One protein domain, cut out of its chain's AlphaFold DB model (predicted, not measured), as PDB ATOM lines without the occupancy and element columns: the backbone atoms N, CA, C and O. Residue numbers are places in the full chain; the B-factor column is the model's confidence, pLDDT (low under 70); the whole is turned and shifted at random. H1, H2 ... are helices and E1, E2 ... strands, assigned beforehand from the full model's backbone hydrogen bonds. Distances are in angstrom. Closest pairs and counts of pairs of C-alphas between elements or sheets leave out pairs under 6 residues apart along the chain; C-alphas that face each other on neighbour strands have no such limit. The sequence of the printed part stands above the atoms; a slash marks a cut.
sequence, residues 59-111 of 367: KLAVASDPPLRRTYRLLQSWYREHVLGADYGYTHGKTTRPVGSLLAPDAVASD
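What this domain is: This is residues 59 to 111 of the 367 residues of an uncharacterized protein of Candidatus Microthrix parvicella (UniProt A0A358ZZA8). One long helix, H1, lies along one side of a small two-strand hairpin, E1 and E2, with E2 nearer to the helix and the hairpin's loop, residues 91 to 97, reaching away from it. The short helix H2 sits at the E1 side of the hairpin, away from H1, and residues 59 to 66, with no named element, lead into H1. The printed part has 53 residues with two named helices and two named strands, in the order H1, E1, E2, H2, and the sheet order is E1 - E2, antiparallel. The class is mixed, helices and strands. The whole is compact, with a radius of gyration of the C-alphas of 11.3 A, and flat, with spans of 32 by 29 by 13 A.

How they stand to each other: H1, residues 67 to 82, comes closest to E2, residues 98 to 103, at the C-alphas of Ser 77 and Gly 100, 4.4 A apart. These two elements have 13 pairs of C-alphas within 8 A. The closest C-alphas of H1 and E1, residues 88 to 90, are those of Arg 80 and Tyr 88, 7.7 A apart. E1 and E2 form a hairpin of antiparallel neighbour strands, with 117 degrees between their directions. C-alphas 89 and 102 face each other at 4.5 A. N 89 and O 102 are within hydrogen-bond range at 2.8 A, and so are N 99 and O 89 at 2.9 A. H2, residues 105 to 110, has its closest C-alpha to E1 at Pro 105, 6.7 A from that of Gly 89. H1 and H2 are apart. In H1 and H2 every O i to N i+4 pair is within hydrogen-bond range.

Where its parts are: H1 begins at C-alpha 67, at (79.284, 112.120, 59.975), and runs 22.6 A to C-alpha 82, at (101.671, 114.761, 59.228). E1 measures 6.8 A from C-alpha 88 to C-alpha 90. E2 measures 9.9 A from C-alpha 98 to C-alpha 103. H2 measures 8.6 A and ends at C-alpha 110, at (109.278, 99.042, 62.236).

The domain as a whole: The two C-alphas farthest apart are those of Pro 67 and Ser 110, at 32.8 A. The printed part, residues 59 to 111, has no cut. The links H1 to E1 and E2 to H2 are tight, the link E1 to E2 is short, and no link is long. The mean pLDDT of the printed part is 92.5, and residues 93 to 94, in the link between E1 and E2, are under 70.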
ATOM      1  N   LYS A  59      89.608 107.605  48.415       94.19
ATOM      2  CA  LYS A  59      89.837 106.150  48.511       94.19
ATOM      3  C   LYS A  59      90.166 105.702  49.940       94.19
ATOM      4  O   LYS A  59      89.867 104.561  50.285       94.19
ATOM      5  N   LEU A  60      90.756 106.578  50.763       95.19
ATOM      6  CA  LEU A  60      91.075 106.324  52.176       95.19
ATOM      7  C   LEU A  60      89.841 106.385  53.091       95.19
ATOM      8  O   LEU A  60      89.891 105.931  54.241       95.19
ATOM      9  N   ALA A  61      88.740 106.959  52.599       94.38
ATOM     10  CA  ALA A  61      87.505 107.141  53.343       94.38
ATOM     11  C   ALA A  61      86.698 105.834  53.491       94.38
ATOM     12  O   ALA A  61      87.040 104.759  52.992       94.38
ATOM     13  N   VAL A  62      85.579 105.914  54.212       93.25
ATOM     14  CA  VAL A  62      84.635 104.803  54.380       93.25
ATOM     15  C   VAL A  62      83.226 105.336  54.157       93.25
ATOM     16  O   VAL A  62      82.683 106.044  54.999       93.25
ATOM     17  N   ALA A  63      82.632 105.006  53.009       91.88
ATOM     18  CA  ALA A  63      81.347 105.568  52.580       91.88
ATOM     19  C   ALA A  63      80.188 105.294  53.561       91.88
ATOM     20  O   ALA A  63      79.262 106.094  53.659       91.88
ATOM     21  N   SER A  64      80.256 104.189  54.311       92.75
ATOM     22  CA  SER A  64      79.268 103.805  55.326       92.75
ATOM     23  C   SER A  64      79.462 104.468  56.695       92.75
ATOM     24  O   SER A  64      78.675 104.196  57.599       92.75
ATOM     25  N   ASP A  65      80.502 105.285  56.902       95.38
ATOM     26  CA  ASP A  65      80.692 105.961  58.188       95.38
ATOM     27  C   ASP A  65      79.688 107.122  58.358       95.38
ATOM     28  O   ASP A  65      79.567 107.966  57.454       95.38
ATOM     29  N   PRO A  66      79.007 107.222  59.521       95.50
ATOM     30  CA  PRO A  66      78.207 108.393  59.875       95.50
ATOM     31  C   PRO A  66      79.094 109.645  60.034       95.50
ATOM     32  O   PRO A  66      80.304 109.503  60.225       95.50
ATOM     33  N   PRO A  67      78.520 110.867  59.998       96.00
ATOM     34  CA  PRO A  67      79.284 112.120  59.975       96.00
ATOM     35  C   PRO A  67      80.375 112.217  61.051       96.00
ATOM     36  O   PRO A  67      81.536 112.409  60.707       96.00
ATOM     37  N   LEU A  68      80.029 111.953  62.318       96.19
ATOM     38  CA  LEU A  68      80.960 111.931  63.456       96.19
ATOM     39  C   LEU A  68      82.202 111.060  63.186       96.19
ATOM     40  O   LEU A  68      83.343 111.507  63.273       96.19
ATOM     41  N   ARG A  69      81.971 109.804  62.791       97.25
ATOM     42  CA  ARG A  69      83.024 108.818  62.519       97.25
ATOM     43  C   ARG A  69      83.873 109.190  61.303       97.25
ATOM     44  O   ARG A  69      85.062 108.882  61.278       97.25
ATOM     45  N   ARG A  70      83.286 109.877  60.320       96.94
ATOM     46  CA  ARG A  70      83.989 110.385  59.136       96.94
ATOM     47  C   ARG A  70      84.969 111.500  59.496       96.94
ATOM     48  O   ARG A  70      86.113 111.425  59.058       96.94
ATOM     49  N   THR A  71      84.554 112.465  60.322       97.06
ATOM     50  CA  THR A  71      85.418 113.555  60.805       97.06
ATOM     51  C   THR A  71      86.638 113.002  61.536       97.06
ATOM     52  O   THR A  71      87.768 113.275  61.139       97.06
ATOM     53  N   TYR A  72      86.443 112.131  62.528       98.00
ATOM     54  CA  TYR A  72      87.576 111.580  63.277       98.00
ATOM     55  C   TYR A  72      88.403 110.558  62.487       98.00
ATOM     56  O   TYR A  72      89.604 110.452  62.725       98.00
ATOM     57  N   ARG A  73      87.839 109.853  61.490       97.75
ATOM     58  CA  ARG A  73      88.667 109.080  60.546       97.75
ATOM     59  C   ARG A  73      89.615 109.988  59.775       97.75
ATOM     60  O   ARG A  73      90.775 109.623  59.594       97.75
ATOM     61  N   LEU A  74      89.117 111.134  59.319       98.00
ATOM     62  CA  LEU A  74      89.914 112.114  58.599       98.00
ATOM     63  C   LEU A  74      90.990 112.722  59.516       98.00
ATOM     64  O   LEU A  74      92.136 112.806  59.088       98.00
ATOM     65  N   LEU A  75      90.677 113.002  60.791       98.50
ATOM     66  CA  LEU A  75      91.674 113.405  61.797       98.50
ATOM     67  C   LEU A  75      92.766 112.343  61.984       98.50
ATOM     68  O   LEU A  75      93.945 112.663  61.891       98.50
ATOM     69  N   GLN A  76      92.403 111.069  62.179       98.38
ATOM     70  CA  GLN A  76      93.407 110.003  62.303       98.38
ATOM     71  C   GLN A  76      94.232 109.816  61.019       98.38
ATOM     72  O   GLN A  76      95.405 109.471  61.106       98.38
ATOM     73  N   SER A  77      93.651 110.060  59.837       98.12
ATOM     74  CA  SER A  77      94.386 110.034  58.563       98.12
ATOM     75  C   SER A  77      95.367 111.196  58.435       98.12
ATOM     76  O   SER A  77      96.488 110.992  57.974       98.12
ATOM     77  N   TRP A  78      94.972 112.393  58.882       98.19
ATOM     78  CA  TRP A  78      95.852 113.555  58.965       98.19
ATOM     79  C   TRP A  78      97.006 113.295  59.944       98.19
ATOM     80  O   TRP A  78      98.168 113.416  59.565       98.19
ATOM     81  N   TYR A  79      96.699 112.843  61.164       98.31
ATOM     82  CA  TYR A  79      97.686 112.566  62.212       98.31
ATOM     83  C   TYR A  79      98.685 111.475  61.793       98.31
ATOM     84  O   TYR A  79      99.894 111.639  61.957       98.31
ATOM     85  N   ARG A  80      98.199 110.393  61.164       97.56
ATOM     86  CA  ARG A  80      99.043 109.344  60.559       97.56
ATOM     87  C   ARG A  80     100.101 109.937  59.630       97.56
ATOM     88  O   ARG A  80     101.232 109.470  59.622       97.56
ATOM     89  N   GLU A  81      99.723 110.911  58.813       96.44
ATOM     90  CA  GLU A  81     100.562 111.402  57.726       96.44
ATOM     91  C   GLU A  81     101.484 112.549  58.133       96.44
ATOM     92  O   GLU A  81     102.658 112.525  57.778       96.44
ATOM     93  N   HIS A  82     100.964 113.520  58.887       96.12
ATOM     94  CA  HIS A  82     101.671 114.761  59.228       96.12
ATOM     95  C   HIS A  82     102.374 114.719  60.585       96.12
ATOM     96  O   HIS A  82     103.328 115.466  60.772       96.12
ATOM     97  N   VAL A  83     101.939 113.849  61.508       96.19
ATOM     98  CA  VAL A  83     102.585 113.669  62.823       96.19
ATOM     99  C   VAL A  83     103.422 112.389  62.843       96.19
ATOM    100  O   VAL A  83     104.605 112.441  63.159       96.19
ATOM    101  N   LEU A  84     102.849 111.250  62.431       95.50
ATOM    102  CA  LEU A  84     103.536 109.946  62.467       95.50
ATOM    103  C   LEU A  84     104.321 109.596  61.184       95.50
ATOM    104  O   LEU A  84     105.045 108.602  61.159       95.50
ATOM    105  N   GLY A  85     104.138 110.332  60.080       94.31
ATOM    106  CA  GLY A  85     104.756 110.038  58.774       94.31
ATOM    107  C   GLY A  85     104.344 108.705  58.113       94.31
ATOM    108  O   GLY A  85     104.810 108.377  57.017       94.31
ATOM    109  N   ALA A  86     103.455 107.931  58.732       92.69
ATOM    110  CA  ALA A  86     103.259 106.507  58.480       92.69
ATOM    111  C   ALA A  86     102.384 106.181  57.254       92.69
ATOM    112  O   ALA A  86     101.451 106.906  56.894       92.69
ATOM    113  N   ASP A  87     102.653 105.041  56.615       92.31
ATOM    114  CA  ASP A  87     101.811 104.503  55.540       92.31
ATOM    115  C   ASP A  87     100.463 103.984  56.063       92.31
ATOM    116  O   ASP A  87     100.342 103.526  57.205       92.31
ATOM    117  N   TYR A  88      99.431 104.045  55.218       94.50
ATOM    118  CA  TYR A  88      98.094 103.559  55.558       94.50
ATOM    119  C   TYR A  88      97.978 102.030  55.468       94.50
ATOM    120  O   TYR A  88      98.531 101.372  54.586       94.50
ATOM    121  N   GLY A  89      97.187 101.458  56.371       92.25
ATOM    122  CA  GLY A  89      96.773 100.060  56.330       92.25
ATOM    123  C   GLY A  89      95.602  99.810  55.372       92.25
ATOM    124  O   GLY A  89      94.958 100.730  54.860       92.25
ATOM    125  N   TYR A  90      95.298  98.530  55.163       91.25
ATOM    126  CA  TYR A  90      94.224  98.057  54.284       91.25
ATOM    127  C   TYR A  90      93.184  97.250  55.073       91.25
ATOM    128  O   TYR A  90      93.490  96.663  56.110       91.25
ATOM    129  N   THR A  91      91.943  97.186  54.585       85.44
ATOM    130  CA  THR A  91      90.915  96.318  55.181       85.44
ATOM    131  C   THR A  91      91.187  94.838  54.919       85.44
ATOM    132  O   THR A  91      91.285  94.425  53.762       85.44
ATOM    133  N   HIS A  92      91.147  94.022  55.970       74.12
ATOM    134  CA  HIS A  92      91.075  92.563  55.848       74.12
ATOM    135  C   HIS A  92      89.702  92.130  55.311       74.12
ATOM    136  O   HIS A  92      88.669  92.486  55.879       74.12
ATOM    137  N   GLY A  93      89.672  91.374  54.210       67.12
ATOM    138  CA  GLY A  93      88.431  90.907  53.580       67.12
ATOM    139  C   GLY A  93      88.614  90.442  52.132       67.12
ATOM    140  O   GLY A  93      89.724  90.428  51.612       67.12
ATOM    141  N   LYS A  94      87.507  90.077  51.463       64.56
ATOM    142  CA  LYS A  94      87.507  89.630  50.049       64.56
ATOM    143  C   LYS A  94      87.971  90.705  49.057       64.56
ATOM    144  O   LYS A  94      88.443  90.372  47.977       64.56
ATOM    145  N   THR A  95      87.811  91.972  49.419       74.50
ATOM    146  CA  THR A  95      88.310  93.134  48.683       74.50
ATOM    147  C   THR A  95      89.119  93.979  49.652       74.50
ATOM    148  O   THR A  95      88.569  94.570  50.583       74.50
ATOM    149  N   THR A  96      90.432  94.022  49.446       83.56
ATOM    150  CA  THR A  96      91.313  94.939  50.160       83.56
ATOM    151  C   THR A  96      91.142  96.350  49.603       83.56
ATOM    152  O   THR A  96      91.088  96.564  48.394       83.56
ATOM    153  N   ARG A  97      91.041  97.333  50.495       88.06
ATOM    154  CA  ARG A  97      91.061  98.762  50.160       88.06
ATOM    155  C   ARG A  97      91.841  99.516  51.238       88.06
ATOM    156  O   ARG A  97      91.793  99.074  52.391       88.06
ATOM    157  N   PRO A  98      92.543 100.606  50.901       93.75
ATOM    158  CA  PRO A  98      93.263 101.391  51.891       93.75
ATOM    159  C   PRO A  98      92.275 102.105  52.827       93.75
ATOM    160  O   PRO A  98      91.117 102.340  52.470       93.75
ATOM    161  N   VAL A  99      92.714 102.423  54.045       95.12
ATOM    162  CA  VAL A  99      91.922 103.166  55.035       95.12
ATOM    163  C   VAL A  99      92.836 104.127  55.780       95.12
ATOM    164  O   VAL A  99      93.766 103.697  56.455       95.12
ATOM    165  N   GLY A 100      92.529 105.423  55.719       95.56
ATOM    166  CA  GLY A 100      93.422 106.472  56.223       95.56
ATOM    167  C   GLY A 100      93.746 106.388  57.719       95.56
ATOM    168  O   GLY A 100      94.826 106.794  58.125       95.56
ATOM    169  N   SER A 101      92.855 105.812  58.531       96.56
ATOM    170  CA  SER A 101      93.043 105.629  59.981       96.56
ATOM    171  C   SER A 101      93.567 104.242  60.389       96.56
ATOM    172  O   SER A 101      93.379 103.840  61.541       96.56
ATOM    173  N   LEU A 102      94.108 103.465  59.450       96.81
ATOM    174  CA  LEU A 102      94.863 102.251  59.754       96.81
ATOM    175  C   LEU A 102      96.350 102.529  59.530       96.81
ATOM    176  O   LEU A 102      96.700 103.178  58.549       96.81
ATOM    177  N   LEU A 103      97.213 101.989  60.385       95.81
ATOM    178  CA  LEU A 103      98.662 101.957  60.179       95.81
ATOM    179  C   LEU A 103      99.041 100.732  59.334       95.81
ATOM    180  O   LEU A 103      98.524  99.632  59.559       95.81
ATOM    181  N   ALA A 104      99.949 100.906  58.373       92.88
ATOM    182  CA  ALA A 104     100.482  99.802  57.580       92.88
ATOM    183  C   ALA A 104     101.184  98.749  58.469       92.88
ATOM    184  O   ALA A 104     101.838  99.124  59.448       92.88
ATOM    185  N   PRO A 105     101.104  97.442  58.137       89.25
ATOM    186  CA  PRO A 105     101.798  96.396  58.887       89.25
ATOM    187  C   PRO A 105     103.299  96.654  59.046       89.25
ATOM    188  O   PRO A 105     103.808  96.584  60.159       89.25
ATOM    189  N   ASP A 106     103.975  97.048  57.965       87.38
ATOM    190  CA  ASP A 106     105.423  97.283  57.951       87.38
ATOM    191  C   ASP A 106     105.831  98.503  58.797       87.38
ATOM    192  O   ASP A 106     106.904  98.508  59.399       87.38
ATOM    193  N   ALA A 107     104.957  99.511  58.910       89.88
ATOM    194  CA  ALA A 107     105.184 100.674  59.768       89.88
ATOM    195  C   ALA A 107     105.130 100.281  61.255       89.88
ATOM    196  O   ALA A 107     106.030 100.627  62.011       89.88
ATOM    197  N   VAL A 108     104.138  99.476  61.657       93.44
ATOM    198  CA  VAL A 108     104.001  98.969  63.040       93.44
ATOM    199  C   VAL A 108     105.026  97.872  63.367       93.44
ATOM    200  O   VAL A 108     105.396  97.684  64.523       93.44
ATOM    201  N   ALA A 109     105.521  97.147  62.362       91.88
ATOM    202  CA  ALA A 109     106.648  96.230  62.519       91.88
ATOM    203  C   ALA A 109     107.981  96.978  62.699       91.88
ATOM    204  O   ALA A 109     108.851  96.497  63.424       91.88
ATOM    205  N   SER A 110     108.124  98.150  62.069       93.12
ATOM    206  CA  SER A 110     109.278  99.042  62.236       93.12
ATOM    207  C   SER A 110     109.239  99.771  63.582       93.12
ATOM    208  O   SER A 110     110.267  99.854  64.250       93.12
ATOM    209  N   ASP A 111     108.059 100.235  64.012       95.00
ATOM    210  CA  ASP A 111     107.840 100.732  65.368       95.00
ATOM    211  C   ASP A 111     106.518 100.241  65.982       95.00
ATOM    212  O   ASP A 111     105.418 100.634  65.595       95.00
TER     213      ASP A 111